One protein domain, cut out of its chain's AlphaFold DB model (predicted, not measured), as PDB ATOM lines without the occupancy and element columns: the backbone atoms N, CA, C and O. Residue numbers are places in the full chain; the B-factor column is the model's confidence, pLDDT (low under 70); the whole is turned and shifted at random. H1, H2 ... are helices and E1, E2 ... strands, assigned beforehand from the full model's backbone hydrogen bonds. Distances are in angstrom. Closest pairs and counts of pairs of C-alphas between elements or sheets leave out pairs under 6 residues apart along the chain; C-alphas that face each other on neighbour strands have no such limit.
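What this domain is: This is residues 2 to 91 and 117 to 144 of the 222 residues of an uncharacterized protein of bacterium (UniProt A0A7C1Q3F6). Little regular structure: a small sandwich of the antiparallel sheet E1-E2-E3 and the hairpin E4-E5, with the hairpin E6-E7 packed on E5 and H1 by the E4-E5 turn. The printed part has 118 residues, 46 in named elements, mostly strand, ordered E1 E2 E3 E4 E5 H1 E6 E7. It is compact, radius of gyration of the C-alphas 14.5 A, spanning 45 by 39 by 27 A.

Where its parts are: E1, residues 11 to 18, begins at C-alpha 11 (54.556, 42.712, -11.911), measures 17.3 A and bends by 73 degrees at residue 14. Next come E2, 21 to 26; E3, 33 to 36; E4, 61 to 65; E5, 68 to 72; H1, 119 to 124; E6, 126 to 131. E7, 135 to 140, ends at C-alpha 140 (37.740, 34.113, -1.391).

How they stand to each other: E1, E2 and E3 form a meander, successive antiparallel neighbours; N 16 and O 23, 2.9 A, are within hydrogen-bond range. The closest C-alphas of E5 and E7, Val 70 and Arg 138, are 5.7 A apart. In H1 every O i to N i+4 pair is within range.

The domain as a whole: Residues 92 to 116 are cut out, leaving 18.9 A between C-alphas 91 and 117. The link E3 to E4 is long. Low pLDDT, under 70, includes residues 45 to 55.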
ATOM      1  N   ASN A   2      66.475  35.751  -8.342       57.66
ATOM      2  CA  ASN A   2      67.364  34.598  -8.347       57.66
ATOM      3  C   ASN A   2      68.555  34.890  -9.271       57.66
ATOM      4  O   ASN A   2      68.395  35.035 -10.481       57.66
ATOM      5  N   ALA A   3      69.754  35.007  -8.696       61.66
ATOM      6  CA  ALA A   3      70.962  35.352  -9.446       61.66
ATOM      7  C   ALA A   3      71.424  34.235 -10.400       61.66
ATOM      8  O   ALA A   3      72.059  34.528 -11.412       61.66
ATOM      9  N   LYS A   4      71.090  32.969 -10.104       60.19
ATOM     10  CA  LYS A   4      71.449  31.813 -10.936       60.19
ATOM     11  C   LYS A   4      70.540  31.706 -12.159       60.19
ATOM     12  O   LYS A   4      71.043  31.599 -13.271       60.19
ATOM     13  N   ALA A   5      69.227  31.814 -11.961       61.31
ATOM     14  CA  ALA A   5      68.246  31.767 -13.046       61.31
ATOM     15  C   ALA A   5      68.085  33.103 -13.802       61.31
ATOM     16  O   ALA A   5      67.422  33.149 -14.835       61.31
ATOM     17  N   ARG A   6      68.667  34.203 -13.291       65.38
ATOM     18  CA  ARG A   6      68.443  35.588 -13.765       65.38
ATOM     19  C   ARG A   6      66.954  35.948 -13.862       65.38
ATOM     20  O   ARG A   6      66.553  36.753 -14.700       65.38
ATOM     21  N   SER A   7      66.138  35.351 -12.997       67.44
ATOM     22  CA  SER A   7      64.690  35.524 -12.968       67.44
ATOM     23  C   SER A   7      64.266  36.462 -11.830       67.44
ATOM     24  O   SER A   7      64.888  36.555 -10.758       67.44
ATOM     25  N   GLY A   8      63.193  37.206 -12.086       72.38
ATOM     26  CA  GLY A   8      62.600  38.173 -11.167       72.38
ATOM     27  C   GLY A   8      61.086  38.013 -11.084       72.38
ATOM     28  O   GLY A   8      60.498  37.138 -11.717       72.38
ATOM     29  N   ILE A   9      60.449  38.871 -10.291       80.06
ATOM     30  CA  ILE A   9      58.991  38.904 -10.190       80.06
ATOM     31  C   ILE A   9      58.470  39.835 -11.285       80.06
ATOM     32  O   ILE A   9      58.748  41.031 -11.264       80.06
ATOM     33  N   GLY A  10      57.732  39.276 -12.245       80.00
ATOM     34  CA  GLY A  10      56.985  40.059 -13.226       80.00
ATOM     35  C   GLY A  10      55.740  40.648 -12.573       80.00
ATOM     36  O   GLY A  10      54.888  39.895 -12.095       80.00
ATOM     37  N   VAL A  11      55.654  41.975 -12.544       84.38
ATOM     38  CA  VAL A  11      54.556  42.712 -11.911       84.38
ATOM     39  C   VAL A  11      53.655  43.350 -12.963       84.38
ATOM     40  O   VAL A  11      54.127  43.814 -14.000       84.38
ATOM     41  N   GLN A  12      52.356  43.350 -12.695       82.12
ATOM     42  CA  GLN A  12      51.323  43.997 -13.498       82.12
ATOM     43  C   GLN A  12      50.213  44.486 -12.565       82.12
ATOM     44  O   GLN A  12      49.791  43.750 -11.678       82.12
ATOM     45  N   GLY A  13      49.705  45.699 -12.781       86.88
ATOM     46  CA  GLY A  13      48.550  46.201 -12.038       86.88
ATOM     47  C   GLY A  13      48.869  46.965 -10.761       86.88
ATOM     48  O   GLY A  13      49.749  47.823 -10.732       86.88
ATOM     49  N   HIS A  14      48.076  46.691  -9.729       90.38
ATOM     50  CA  HIS A  14      48.028  47.450  -8.493       90.38
ATOM     51  C   HIS A  14      49.299  47.348  -7.660       90.38
ATOM     52  O   HIS A  14      49.954  46.304  -7.572       90.38
ATOM     53  N   LEU A  15      49.541  48.447  -6.950       91.88
ATOM     54  CA  LEU A  15      50.434  48.523  -5.810       91.88
ATOM     55  C   LEU A  15      49.586  48.700  -4.552       91.88
ATOM     56  O   LEU A  15      48.686  49.539  -4.525       91.88
ATOM     57  N   LEU A  16      49.883  47.929  -3.512       93.19
ATOM     58  CA  LEU A  16      49.219  48.033  -2.217       93.19
ATOM     59  C   LEU A  16      50.278  48.092  -1.121       93.19
ATOM     60  O   LEU A  16      51.161  47.241  -1.057       93.19
ATOM     61  N   LEU A  17      50.191  49.100  -0.258       93.62
ATOM     62  CA  LEU A  17      51.056  49.250   0.908       93.62
ATOM     63  C   LEU A  17      50.266  48.863   2.159       93.62
ATOM     64  O   LEU A  17      49.230  49.461   2.435       93.62
ATOM     65  N   ASN A  18      50.747  47.876   2.911       92.81
ATOM     66  CA  ASN A  18      50.128  47.466   4.171       92.81
ATOM     67  C   ASN A  18      51.181  46.907   5.133       92.81
ATOM     68  O   ASN A  18      52.042  46.138   4.713       92.81
ATOM     69  N   ASP A  19      51.106  47.276   6.415       92.62
ATOM     70  CA  ASP A  19      51.964  46.738   7.486       92.62
ATOM     71  C   ASP A  19      53.472  46.716   7.132       92.62
ATOM     72  O   ASP A  19      54.152  45.690   7.206       92.62
ATOM     73  N   GLY A  20      53.984  47.848   6.631       94.81
ATOM     74  CA  GLY A  20      55.392  48.000   6.238       94.81
ATOM     75  C   GLY A  20      55.820  47.186   5.008       94.81
ATOM     76  O   GLY A  20      57.011  47.121   4.704       94.81
ATOM     77  N   LYS A  21      54.877  46.568   4.287       95.62
ATOM     78  CA  LYS A  21      55.131  45.746   3.100       95.62
ATOM     79  C   LYS A  21      54.474  46.357   1.867       95.62
ATOM     80  O   LYS A  21      53.317  46.775   1.905       95.62
ATOM     81  N   LEU A  22      55.216  46.371   0.766       94.75
ATOM     82  CA  LEU A  22      54.730  46.720  -0.561       94.75
ATOM     83  C   LEU A  22      54.364  45.442  -1.320       94.75
ATOM     84  O   LEU A  22      55.212  44.577  -1.555       94.75
ATOM     85  N   TYR A  23      53.104  45.353  -1.719       93.38
ATOM     86  CA  TYR A  23      52.542  44.276  -2.519       93.38
ATOM     87  C   TYR A  23      52.363  44.756  -3.955       93.38
ATOM     88  O   TYR A  23      51.794  45.821  -4.192       93.38
ATOM     89  N   LEU A  24      52.836  43.958  -4.908       91.75
ATOM     90  CA  LEU A  24      52.728  44.225  -6.339       91.75
ATOM     91  C   LEU A  24      51.978  43.067  -6.994       91.75
ATOM     92  O   LEU A  24      52.430  41.921  -6.909       91.75
ATOM     93  N   ALA A  25      50.842  43.349  -7.633       89.62
ATOM     94  CA  ALA A  25      50.119  42.333  -8.392       89.62
ATOM     95  C   ALA A  25      50.998  41.782  -9.531       89.62
ATOM     96  O   ALA A  25      51.893  42.459 -10.047       89.62
ATOM     97  N   GLY A  26      50.793  40.514  -9.880       80.00
ATOM     98  CA  GLY A  26      51.639  39.767 -10.807       80.00
ATOM     99  C   GLY A  26      50.866  38.679 -11.547       80.00
ATOM    100  O   GLY A  26      49.636  38.660 -11.577       80.00
ATOM    101  N   GLY A  27      51.575  37.764 -12.204       69.94
ATOM    102  CA  GLY A  27      50.899  36.670 -12.917       69.94
ATOM    103  C   GLY A  27      51.790  35.640 -13.597       69.94
ATOM    104  O   GLY A  27      51.311  34.918 -14.468       69.94
ATOM    105  N   ASN A  28      53.076  35.579 -13.240       71.94
ATOM    106  CA  ASN A  28      53.978  34.550 -13.755       71.94
ATOM    107  C   ASN A  28      54.306  33.520 -12.659       71.94
ATOM    108  O   ASN A  28      53.426  32.759 -12.259       71.94
ATOM    109  N   ALA A  29      55.532  33.524 -12.133       70.81
ATOM    110  CA  ALA A  29      55.960  32.579 -11.100       70.81
ATOM    111  C   ALA A  29      55.507  32.959  -9.679       70.81
ATOM    112  O   ALA A  29      55.368  32.082  -8.831       70.81
ATOM    113  N   VAL A  30      55.271  34.252  -9.420       76.25
ATOM    114  CA  VAL A  30      54.893  34.794  -8.104       76.25
ATOM    115  C   VAL A  30      53.797  35.839  -8.269       76.25
ATOM    116  O   VAL A  30      53.924  36.733  -9.109       76.25
ATOM    117  N   SER A  31      52.753  35.752  -7.446       79.81
ATOM    118  CA  SER A  31      51.743  36.797  -7.289       79.81
ATOM    119  C   SER A  31      51.100  36.713  -5.894       79.81
ATOM    120  O   SER A  31      50.638  35.632  -5.524       79.81
ATOM    121  N   PRO A  32      51.059  37.804  -5.108       88.12
ATOM    122  CA  PRO A  32      51.700  39.090  -5.366       88.12
ATOM    123  C   PRO A  32      53.209  39.027  -5.078       88.12
ATOM    124  O   PRO A  32      53.676  38.232  -4.261       88.12
ATOM    125  N   GLY A  33      53.985  39.901  -5.715       88.31
ATOM    126  CA  GLY A  33      55.335  40.202  -5.245       88.31
ATOM    127  C   GLY A  33      55.270  40.951  -3.917       88.31
ATOM    128  O   GLY A  33      54.463  41.866  -3.782       88.31
ATOM    129  N   ILE A  34      56.105  40.572  -2.948       90.75
ATOM    130  CA  ILE A  34      56.117  41.176  -1.608       90.75
ATOM    131  C   ILE A  34      57.504  41.735  -1.324       90.75
ATOM    132  O   ILE A  34      58.502  41.011  -1.409       90.75
ATOM    133  N   TYR A  35      57.555  43.012  -0.964       91.38
ATOM    134  CA  TYR A  35      58.778  43.751  -0.684       91.38
ATOM    135  C   TYR A  35      58.667  44.465   0.661       91.38
ATOM    136  O   TYR A  35      57.591  44.914   1.049       91.38
ATOM    137  N   ASP A  36      59.780  44.585   1.369       94.25
ATOM    138  CA  ASP A  36      59.899  45.481   2.516       94.25
ATOM    139  C   ASP A  36      59.822  46.932   2.021       94.25
ATOM    140  O   ASP A  36      60.587  47.338   1.141       94.25
ATOM    141  N   ALA A  37      58.878  47.708   2.552       95.88
ATOM    142  CA  ALA A  37      58.629  49.066   2.082       95.88
ATOM    143  C   ALA A  37      59.745  50.054   2.458       95.88
ATOM    144  O   ALA A  37      59.875  51.091   1.814       95.88
ATOM    145  N   SER A  38      60.553  49.752   3.478       96.69
ATOM    146  CA  SER A  38      61.622  50.639   3.952       96.69
ATOM    147  C   SER A  38      62.893  50.547   3.112       96.69
ATOM    148  O   SER A  38      63.616  51.531   2.972       96.69
ATOM    149  N   ASN A  39      63.180  49.366   2.561       95.19
ATOM    150  CA  ASN A  39      64.460  49.079   1.907       95.19
ATOM    151  C   ASN A  39      64.320  48.402   0.534       95.19
ATOM    152  O   ASN A  39      65.325  48.141  -0.126       95.19
ATOM    153  N   GLY A  40      63.096  48.102   0.091       90.81
ATOM    154  CA  GLY A  40      62.820  47.488  -1.208       90.81
ATOM    155  C   GLY A  40      63.268  46.030  -1.325       90.81
ATOM    156  O   GLY A  40      63.285  45.480  -2.428       90.81
ATOM    157  N   LYS A  41      63.650  45.367  -0.225       90.19
ATOM    158  CA  LYS A  41      64.079  43.967  -0.249       90.19
ATOM    159  C   LYS A  41      62.893  43.066  -0.574       90.19
ATOM    160  O   LYS A  41      61.886  43.070   0.125       90.19
ATOM    161  N   CYS A  42      63.045  42.237  -1.603       86.69
ATOM    162  CA  CYS A  42      62.097  41.169  -1.917       86.69
ATOM    163  C   CYS A  42      62.034  40.166  -0.756       86.69
ATOM    164  O   CYS A  42      63.059  39.611  -0.358       86.69
ATOM    165  N   LEU A  43      60.833  39.933  -0.227       86.50
ATOM    166  CA  LEU A  43      60.576  39.022   0.895       86.50
ATOM    167  C   LEU A  43      60.208  37.606   0.437       86.50
ATOM    168  O   LEU A  43      60.140  36.688   1.250       86.50
ATOM    169  N   ILE A  44      59.995  37.420  -0.866       79.19
ATOM    170  CA  ILE A  44      59.753  36.115  -1.473       79.19
ATOM    171  C   ILE A  44      61.092  35.415  -1.731       79.19
ATOM    172  O   ILE A  44      61.917  35.925  -2.492       79.19
ATOM    173  N   ASN A  45      61.272  34.238  -1.128       69.75
ATOM    174  CA  ASN A  45      62.431  33.362  -1.299       69.75
ATOM    175  C   ASN A  45      61.958  31.947  -1.665       69.75
ATOM    176  O   ASN A  45      60.997  31.462  -1.071       69.75
ATOM    177  N   GLY A  46      62.631  31.284  -2.609       65.19
ATOM    178  CA  GLY A  46      62.402  29.868  -2.908       65.19
ATOM    179  C   GLY A  46      62.811  29.438  -4.319       65.19
ATOM    180  O   GLY A  46      62.924  30.263  -5.232       65.19
ATOM    181  N   ASP A  47      62.993  28.127  -4.474       61.78
ATOM    182  CA  ASP A  47      63.479  27.457  -5.692       61.78
ATOM    183  C   ASP A  47      62.473  27.515  -6.857       61.78
ATOM    184  O   ASP A  47      62.810  27.278  -8.011       61.78
ATOM    185  N   PHE A  48      61.213  27.883  -6.610       62.41
ATOM    186  CA  PHE A  48      60.212  28.042  -7.672       62.41
ATOM    187  C   PHE A  48      60.548  29.167  -8.663       62.41
ATOM    188  O   PHE A  48      60.077  29.145  -9.801       62.41
ATOM    189  N   LEU A  49      61.393  30.127  -8.264       64.12
ATOM    190  CA  LEU A  49      61.949  31.123  -9.182       64.12
ATOM    191  C   LEU A  49      62.944  30.508 -10.183       64.12
ATOM    192  O   LEU A  49      63.175  31.118 -11.228       64.12
ATOM    193  N   ASP A  50      63.515  29.333  -9.895       63.56
ATOM    194  CA  ASP A  50      64.430  28.623 -10.800       63.56
ATOM    195  C   ASP A  50      63.691  27.891 -11.923       63.56
ATOM    196  O   ASP A  50      64.208  27.768 -13.030       63.56
ATOM    197  N   ASN A  51      62.460  27.443 -11.660       63.53
ATOM    198  CA  ASN A  51      61.714  26.596 -12.591       63.53
ATOM    199  C   ASN A  51      60.900  27.384 -13.635       63.53
ATOM    200  O   ASN A  51      60.346  26.773 -14.547       63.53
ATOM    201  N   CYS A  52      60.816  28.719 -13.518       62.34
ATOM    202  CA  CYS A  52      60.138  29.622 -14.466       62.34
ATOM    203  C   CYS A  52      58.710  29.190 -14.874       62.34
ATOM    204  O   CYS A  52      58.272  29.459 -15.993       62.34
ATOM    205  N   GLN A  53      57.969  28.521 -13.986       65.56
ATOM    206  CA  GLN A  53      56.612  28.050 -14.278       65.56
ATOM    207  C   GLN A  53      55.560  29.124 -13.966       65.56
ATOM    208  O   GLN A  53      55.665  29.843 -12.973       65.56
ATOM    209  N   SER A  54      54.507  29.204 -14.787       66.75
ATOM    210  CA  SER A  54      53.359  30.096 -14.562       66.75
ATOM    211  C   SER A  54      52.307  29.396 -13.700       66.75
ATOM    212  O   SER A  54      51.350  28.821 -14.214       66.75
ATOM    213  N   VAL A  55      52.521  29.407 -12.384       66.06
ATOM    214  CA  VAL A  55      51.693  28.677 -11.400       66.06
ATOM    215  C   VAL A  55      50.950  29.588 -10.418       66.06
ATOM    216  O   VAL A  55      50.161  29.105  -9.613       66.06
ATOM    217  N   SER A  56      51.184  30.902 -10.463       72.12
ATOM    218  CA  SER A  56      50.520  31.863  -9.572       72.12
ATOM    219  C   SER A  56      49.148  32.308 -10.082       72.12
ATOM    220  O   SER A  56      48.905  32.344 -11.291       72.12
ATOM    221  N   ILE A  57      48.286  32.735  -9.148       70.88
ATOM    222  CA  ILE A  57      47.024  33.424  -9.462       70.88
ATOM    223  C   ILE A  57      47.332  34.643 -10.323       70.88
ATOM    224  O   ILE A  57      48.249  35.424 -10.035       70.88
ATOM    225  N   ARG A  58      46.561  34.791 -11.395       73.81
ATOM    226  CA  ARG A  58      46.665  35.922 -12.307       73.81
ATOM    227  C   ARG A  58      45.678  36.989 -11.872       73.81
ATOM    228  O   ARG A  58      44.606  36.681 -11.376       73.81
ATOM    229  N   GLY A  59      46.046  38.240 -12.078       80.25
ATOM    230  CA  GLY A  59      45.173  39.351 -11.749       80.25
ATOM    231  C   GLY A  59      45.981  40.609 -11.534       80.25
ATOM    232  O   GLY A  59      47.133  40.548 -11.107       80.25
ATOM    233  N   TRP A  60      45.395  41.744 -11.885       86.88
ATOM    234  CA  TRP A  60      46.023  43.049 -11.702       86.88
ATOM    235  C   TRP A  60      45.484  43.786 -10.470       86.88
ATOM    236  O   TRP A  60      46.001  44.846 -10.132       86.88
ATOM    237  N   GLU A  61      44.491  43.225  -9.777       89.19
ATOM    238  CA  GLU A  61      43.872  43.829  -8.600       89.19
ATOM    239  C   GLU A  61      44.411  43.199  -7.308       89.19
ATOM    240  O   GLU A  61      44.660  41.992  -7.228       89.19
ATOM    241  N   LEU A  62      44.557  44.032  -6.277       90.38
ATOM    242  CA  LEU A  62      44.907  43.629  -4.917       90.38
ATOM    243  C   LEU A  62      43.798  44.067  -3.968       90.38
ATOM    244  O   LEU A  62      43.411  45.235  -3.977       90.38
ATOM    245  N   TYR A  63      43.349  43.143  -3.129       90.00
ATOM    246  CA  TYR A  63      42.329  43.378  -2.117       90.00
ATOM    247  C   TYR A  63      42.917  43.132  -0.732       90.00
ATOM    248  O   TYR A  63      43.547  42.098  -0.499       90.00
ATOM    249  N   LEU A  64      42.702  44.077   0.181       90.06
ATOM    250  CA  LEU A  64      42.996  43.916   1.601       90.06
ATOM    251  C   LEU A  64      41.732  43.453   2.325       90.06
ATOM    252  O   LEU A  64      40.672  44.067   2.178       90.06
ATOM    253  N   ILE A  65      41.861  42.389   3.115       89.94
ATOM    254  CA  ILE A  65      40.817  41.941   4.030       89.94
ATOM    255  C   ILE A  65      41.417  41.410   5.330       89.94
ATOM    256  O   ILE A  65      42.228  40.484   5.331       89.94
ATOM    257  N   GLY A  66      41.078  42.061   6.448       88.81
ATOM    258  CA  GLY A  66      41.798  41.852   7.703       88.81
ATOM    259  C   GLY A  66      43.288  42.168   7.526       88.81
ATOM    260  O   GLY A  66      43.648  43.298   7.212       88.81
ATOM    261  N   ASP A  67      44.149  41.164   7.687       89.25
ATOM    262  CA  ASP A  67      45.597  41.254   7.436       89.25
ATOM    263  C   ASP A  67      46.031  40.511   6.161       89.25
ATOM    264  O   ASP A  67      47.225  40.347   5.888       89.25
ATOM    265  N   LYS A  68      45.073  39.986   5.396       89.50
ATOM    266  CA  LYS A  68      45.325  39.160   4.220       89.50
ATOM    267  C   LYS A  68      45.226  40.003   2.954       89.50
ATOM    268  O   LYS A  68      44.342  40.841   2.807       89.50
ATOM    269  N   ILE A  69      46.137  39.730   2.022       89.44
ATOM    270  CA  ILE A  69      46.097  40.274   0.664       89.44
ATOM    271  C   ILE A  69      45.656  39.169  -0.287       89.44
ATOM    272  O   ILE A  69      46.267  38.095  -0.313       89.44
ATOM    273  N   VAL A  70      44.622  39.453  -1.072       87.75
ATOM    274  CA  VAL A  70      44.103  38.577  -2.126       87.75
ATOM    275  C   VAL A  70      44.377  39.228  -3.476       87.75
ATOM    276  O   VAL A  70      44.107  40.414  -3.671       87.75
ATOM    277  N   VAL A  71      44.941  38.454  -4.401       86.69
ATOM    278  CA  VAL A  71      45.087  38.855  -5.805       86.69
ATOM    279  C   VAL A  71      43.837  38.408  -6.545       86.69
ATOM    280  O   VAL A  71      43.378  37.287  -6.334       86.69
ATOM    281  N   GLY A  72      43.312  39.256  -7.421       83.38
ATOM    282  CA  GLY A  72      42.206  38.865  -8.284       83.38
ATOM    283  C   GLY A  72      42.067  39.733  -9.526       83.38
ATOM    284  O   GLY A  72      42.900  40.597  -9.821       83.38
ATOM    285  N   GLY A  73      40.977  39.490 -10.247       78.31
ATOM    286  CA  GLY A  73      40.649  40.199 -11.479       78.31
ATOM    287  C   GLY A  73      41.322  39.613 -12.721       78.31
ATOM    288  O   GLY A  73      42.073  38.644 -12.666       78.31
ATOM    289  N   GLN A  74      41.028  40.210 -13.875       77.69
ATOM    290  CA  GLN A  74      41.622  39.812 -15.154       77.69
ATOM    291  C   GLN A  74      43.133  40.131 -15.163       77.69
ATOM    292  O   GLN A  74      43.578  40.986 -14.402       77.69
ATOM    293  N   PRO A  75      43.967  39.495 -16.001       77.62
ATOM    294  CA  PRO A  75      45.312  39.994 -16.289       77.62
ATOM    295  C   PRO A  75      45.259  41.376 -16.957       77.62
ATOM    296  O   PRO A  75      44.432  41.590 -17.839       77.62
ATOM    297  N   PHE A  76      46.153  42.301 -16.590       79.62
ATOM    298  CA  PHE A  76      46.128  43.679 -17.112       79.62
ATOM    299  C   PHE A  76      46.316  43.744 -18.635       79.62
ATOM    300  O   PHE A  76      45.646  44.509 -19.316       79.62
ATOM    301  N   TYR A  77      47.213  42.907 -19.164       78.19
ATOM    302  CA  TYR A  77      47.498  42.795 -20.598       78.19
ATOM    303  C   TYR A  77      46.738  41.642 -21.274       78.19
ATOM    304  O   TYR A  77      47.116  41.205 -22.360       78.19
ATOM    305  N   GLY A  78      45.708  41.099 -20.617       74.81
ATOM    306  CA  GLY A  78      44.806  40.145 -21.256       74.81
ATOM    307  C   GLY A  78      43.984  40.833 -22.344       74.81
ATOM    308  O   GLY A  78      43.670  42.016 -22.225       74.81
ATOM    309  N   ASP A  79      43.622  40.100 -23.397       72.88
ATOM    310  CA  ASP A  79      42.705  40.630 -24.406       72.88
ATOM    311  C   ASP A  79      41.365  40.982 -23.728       72.88
ATOM    312  O   ASP A  79      40.785  40.128 -23.047       72.88
ATOM    313  N   PRO A  80      40.867  42.223 -23.874       67.56
ATOM    314  CA  PRO A  80      39.655  42.667 -23.192       67.56
ATOM    315  C   PRO A  80      38.407  41.878 -23.610       67.56
ATOM    316  O   PRO A  80      37.452  41.820 -22.839       67.56
ATOM    317  N   ASN A  81      38.408  41.247 -24.788       70.38
ATOM    318  CA  ASN A  81      37.291  40.440 -25.279       70.38
ATOM    319  C   ASN A  81      37.303  39.004 -24.737       70.38
ATOM    320  O   ASN A  81      36.302  38.298 -24.854       70.38
ATOM    321  N   TYR A  82      38.416  38.562 -24.144       67.81
ATOM    322  CA  TYR A  82      38.559  37.219 -23.595       67.81
ATOM    323  C   TYR A  82      38.748  37.292 -22.083       67.81
ATOM    324  O   TYR A  82      39.839  37.543 -21.567       67.81
ATOM    325  N   SER A  83      37.665  37.036 -21.351       61.59
ATOM    326  CA  SER A  83      37.715  37.001 -19.895       61.59
ATOM    327  C   SER A  83      38.505  35.779 -19.424       61.59
ATOM    328  O   SER A  83      38.065  34.639 -19.559       61.59
ATOM    329  N   VAL A  84      39.671  36.021 -18.827       63.47
ATOM    330  CA  VAL A  84      40.340  35.024 -17.988       63.47
ATOM    331  C   VAL A  84      39.648  35.076 -16.633       63.47
ATOM    332  O   VAL A  84      39.870  36.001 -15.855       63.47
ATOM    333  N   MET A  85      38.745  34.124 -16.409       60.91
ATOM    334  CA  MET A  85      37.943  34.023 -15.195       60.91
ATOM    335  C   MET A  85      38.474  32.884 -14.328       60.91
ATOM    336  O   MET A  85      38.594  31.751 -14.795       60.91
ATOM    337  N   ASP A  86      38.719  33.164 -13.056       64.69
ATOM    338  CA  ASP A  86      38.782  32.148 -12.009       64.69
ATOM    339  C   ASP A  86      37.919  32.591 -10.813       64.69
ATOM    340  O   ASP A  86      37.296  33.656 -10.844       64.69
ATOM    341  N   ALA A  87      37.833  31.764  -9.770       60.78
ATOM    342  CA  ALA A  87      36.987  32.036  -8.605       60.78
ATOM    343  C   ALA A  87      37.289  33.390  -7.922       60.78
ATOM    344  O   ALA A  87      36.394  33.989  -7.325       60.78
ATOM    345  N   THR A  88      38.507  33.926  -8.059       63.59
ATOM    346  CA  THR A  88      38.904  35.231  -7.499       63.59
ATOM    347  C   THR A  88      38.211  36.419  -8.174       63.59
ATOM    348  O   THR A  88      38.242  37.534  -7.645       63.59
ATOM    349  N   VAL A  89      37.553  36.199  -9.321       64.94
ATOM    350  CA  VAL A  89      36.862  37.237 -10.097       64.94
ATOM    351  C   VAL A  89      35.414  37.457  -9.636       64.94
ATOM    352  O   VAL A  89      34.888  38.551  -9.837       64.94
ATOM    353  N   PHE A  90      34.776  36.470  -8.997       63.41
ATOM    354  CA  PHE A  90      33.325  36.489  -8.751       63.41
ATOM    355  C   PHE A  90      32.902  36.852  -7.320       63.41
ATOM    356  O   PHE A  90      31.789  37.336  -7.145       63.41
ATOM    357  N   GLU A  91      33.758  36.638  -6.315       73.94
ATOM    358  CA  GLU A  91      33.419  36.845  -4.891       73.94
ATOM    359  C   GLU A  91      34.341  37.865  -4.203       73.94
ATOM    360  O   GLU A  91      34.914  37.619  -3.147       73.94
ATOM    361  N   ILE A 117      34.407  44.856  13.076       95.00
ATOM    362  CA  ILE A 117      34.341  43.420  12.837       95.00
ATOM    363  C   ILE A 117      35.594  42.802  13.452       95.00
ATOM    364  O   ILE A 117      36.702  43.324  13.308       95.00
ATOM    365  N   ASP A 118      35.445  41.659  14.126       93.62
ATOM    366  CA  ASP A 118      36.609  40.917  14.602       93.62
ATOM    367  C   ASP A 118      37.498  40.549  13.406       93.62
ATOM    368  O   ASP A 118      37.090  39.867  12.462       93.62
ATOM    369  N   LYS A 119      38.750  40.989  13.471       91.69
ATOM    370  CA  LYS A 119      39.785  40.722  12.479       91.69
ATOM    371  C   LYS A 119      39.945  39.229  12.168       91.69
ATOM    372  O   LYS A 119      40.281  38.885  11.039       91.69
ATOM    373  N   LYS A 120      39.673  38.325  13.117       92.31
ATOM    374  CA  LYS A 120      39.651  36.873  12.871       92.31
ATOM    375  C   LYS A 120      38.582  36.478  11.857       92.31
ATOM    376  O   LYS A 120      38.864  35.648  11.003       92.31
ATOM    377  N   ILE A 121      37.394  37.085  11.908       92.00
ATOM    378  CA  ILE A 121      36.311  36.828  10.945       92.00
ATOM    379  C   ILE A 121      36.759  37.250   9.543       92.00
ATOM    380  O   ILE A 121      36.630  36.476   8.597       92.00
ATOM    381  N   LEU A 122      37.359  38.439   9.426       91.88
ATOM    382  CA  LEU A 122      37.905  38.944   8.162       91.88
ATOM    383  C   LEU A 122      39.045  38.061   7.637       91.88
ATOM    384  O   LEU A 122      39.096  37.739   6.460       91.88
ATOM    385  N   ASN A 123      39.948  37.603   8.502       90.62
ATOM    386  CA  ASN A 123      41.035  36.718   8.083       90.62
ATOM    387  C   ASN A 123      40.524  35.333   7.647       90.62
ATOM    388  O   ASN A 123      41.077  34.747   6.719       90.62
ATOM    389  N   ASN A 124      39.462  34.826   8.280       89.38
ATOM    390  CA  ASN A 124      38.859  33.531   7.955       89.38
ATOM    391  C   ASN A 124      38.100  33.535   6.621       89.38
ATOM    392  O   ASN A 124      37.869  32.465   6.058       89.38
ATOM    393  N   CYS A 125      37.734  34.706   6.088       85.81
ATOM    394  CA  CYS A 125      37.115  34.792   4.766       85.81
ATOM    395  C   CYS A 125      38.134  34.668   3.621       85.81
ATOM    396  O   CYS A 125      37.749  34.704   2.454       85.81
ATOM    397  N   VAL A 126      39.427  34.524   3.924       86.00
ATOM    398  CA  VAL A 126      40.456  34.198   2.936       86.00
ATOM    399  C   VAL A 126      40.857  32.747   3.112       86.00
ATOM    400  O   VAL A 126      41.493  32.367   4.092       86.00
ATOM    401  N   SER A 127      40.498  31.934   2.125       76.94
ATOM    402  CA  SER A 127      40.952  30.553   2.042       76.94
ATOM    403  C   SER A 127      42.381  30.502   1.507       76.94
ATOM    404  O   SER A 127      42.720  31.167   0.527       76.94
ATOM    405  N   GLU A 128      43.227  29.707   2.155       75.00
ATOM    406  CA  GLU A 128      44.568  29.377   1.681       75.00
ATOM    407  C   GLU A 128      44.536  27.942   1.146       75.00
ATOM    408  O   GLU A 128      44.168  27.010   1.861       75.00
ATOM    409  N   ARG A 129      44.868  27.760  -0.135       65.00
ATOM    410  CA  ARG A 129      44.970  26.443  -0.771       65.00
ATOM    411  C   ARG A 129      46.421  26.168  -1.134       65.00
ATOM    412  O   ARG A 129      47.016  26.922  -1.901       65.00
ATOM    413  N   GLU A 130      46.956  25.072  -0.610       62.94
ATOM    414  CA  GLU A 130      48.269  24.558  -0.991       62.94
ATOM    415  C   GLU A 130      48.193  23.784  -2.313       62.94
ATOM    416  O   GLU A 130      47.304  22.956  -2.524       62.94
ATOM    417  N   PHE A 131      49.146  24.049  -3.202       54.56
ATOM    418  CA  PHE A 131      49.379  23.317  -4.442       54.56
ATOM    419  C   PHE A 131      50.740  22.596  -4.383       54.56
ATOM    420  O   PHE A 131      51.633  23.035  -3.646       54.56
ATOM    421  N   PRO A 132      50.933  21.504  -5.158       46.56
ATOM    422  CA  PRO A 132      52.194  20.762  -5.192       46.56
ATOM    423  C   PRO A 132      53.401  21.686  -5.410       46.56
ATOM    424  O   PRO A 132      53.414  22.460  -6.363       46.56
ATOM    425  N   GLY A 133      54.406  21.602  -4.531       55.44
ATOM    426  CA  GLY A 133      55.554  22.522  -4.522       55.44
ATOM    427  C   GLY A 133      55.462  23.676  -3.509       55.44
ATOM    428  O   GLY A 133      56.187  24.654  -3.658       55.44
ATOM    429  N   ASN A 134      54.611  23.559  -2.477       51.31
ATOM    430  CA  ASN A 134      54.419  24.539  -1.392       51.31
ATOM    431  C   ASN A 134      53.903  25.914  -1.856       51.31
ATOM    432  O   ASN A 134      54.198  26.944  -1.246       51.31
ATOM    433  N   PHE A 135      53.114  25.949  -2.930       56.31
ATOM    434  CA  PHE A 135      52.485  27.185  -3.394       56.31
ATOM    435  C   PHE A 135      51.167  27.408  -2.657       56.31
ATOM    436  O   PHE A 135      50.259  26.590  -2.773       56.31
ATOM    437  N   ILE A 136      51.042  28.522  -1.934       59.22
ATOM    438  CA  ILE A 136      49.789  28.905  -1.275       59.22
ATOM    439  C   ILE A 136      49.068  29.945  -2.131       59.22
ATOM    440  O   ILE A 136      49.530  31.073  -2.301       59.22
ATOM    441  N   VAL A 137      47.906  29.559  -2.640       64.50
ATOM    442  CA  VAL A 137      46.956  30.412  -3.358       64.50
ATOM    443  C   VAL A 137      45.942  30.933  -2.347       64.50
ATOM    444  O   VAL A 137      45.286  30.146  -1.666       64.50
ATOM    445  N   ARG A 138      45.801  32.258  -2.258       71.38
ATOM    446  CA  ARG A 138      44.739  32.903  -1.477       71.38
ATOM    447  C   ARG A 138      43.539  33.170  -2.367       71.38
ATOM    448  O   ARG A 138      43.680  33.841  -3.381       71.38
ATOM    449  N   SER A 139      42.378  32.667  -1.975       70.25
ATOM    450  CA  SER A 139      41.110  32.896  -2.667       70.25
ATOM    451  C   SER A 139      40.022  33.266  -1.669       70.25
ATOM    452  O   SER A 139      40.148  33.018  -0.467       70.25
ATOM    453  N   TRP A 140      38.930  33.819  -2.176       74.75
ATOM    454  CA  TRP A 140      37.740  34.113  -1.391       74.75
ATOM    455  C   TRP A 140      37.155  32.844  -0.771       74.75
ATOM    456  O   TRP A 140      37.017  31.813  -1.432       74.75
ATOM    457  N   GLY A 141      36.888  32.918   0.526       72.06
ATOM    458  CA  GLY A 141      36.040  32.003   1.271       72.06
ATOM    459  C   GLY A 141      34.758  32.712   1.706       72.06
ATOM    460  O   GLY A 141      34.516  33.873   1.378       72.06
ATOM    461  N   LYS A 142      33.931  32.021   2.493       77.94
ATOM    462  CA  LYS A 142      32.677  32.591   2.991       77.94
ATOM    463  C   LYS A 142      32.964  33.703   4.007       77.94
ATOM    464  O   LYS A 142      33.583  33.454   5.040       77.94
ATOM    465  N   LEU A 143      32.460  34.907   3.743       83.12
ATOM    466  CA  LEU A 143      32.415  35.981   4.732       83.12
ATOM    467  C   LEU A 143      31.182  35.794   5.625       83.12
ATOM    468  O   LEU A 143      30.057  36.057   5.200       83.12
ATOM    469  N   ASP A 144      31.398  35.306   6.846       84.69
ATOM    470  CA  ASP A 144      30.332  34.962   7.794       84.69
ATOM    471  C   ASP A 144      30.330  35.939   8.974       84.69
ATOM    472  O   ASP A 144      30.951  35.709  10.011       84.69
TER     473      ASP A 144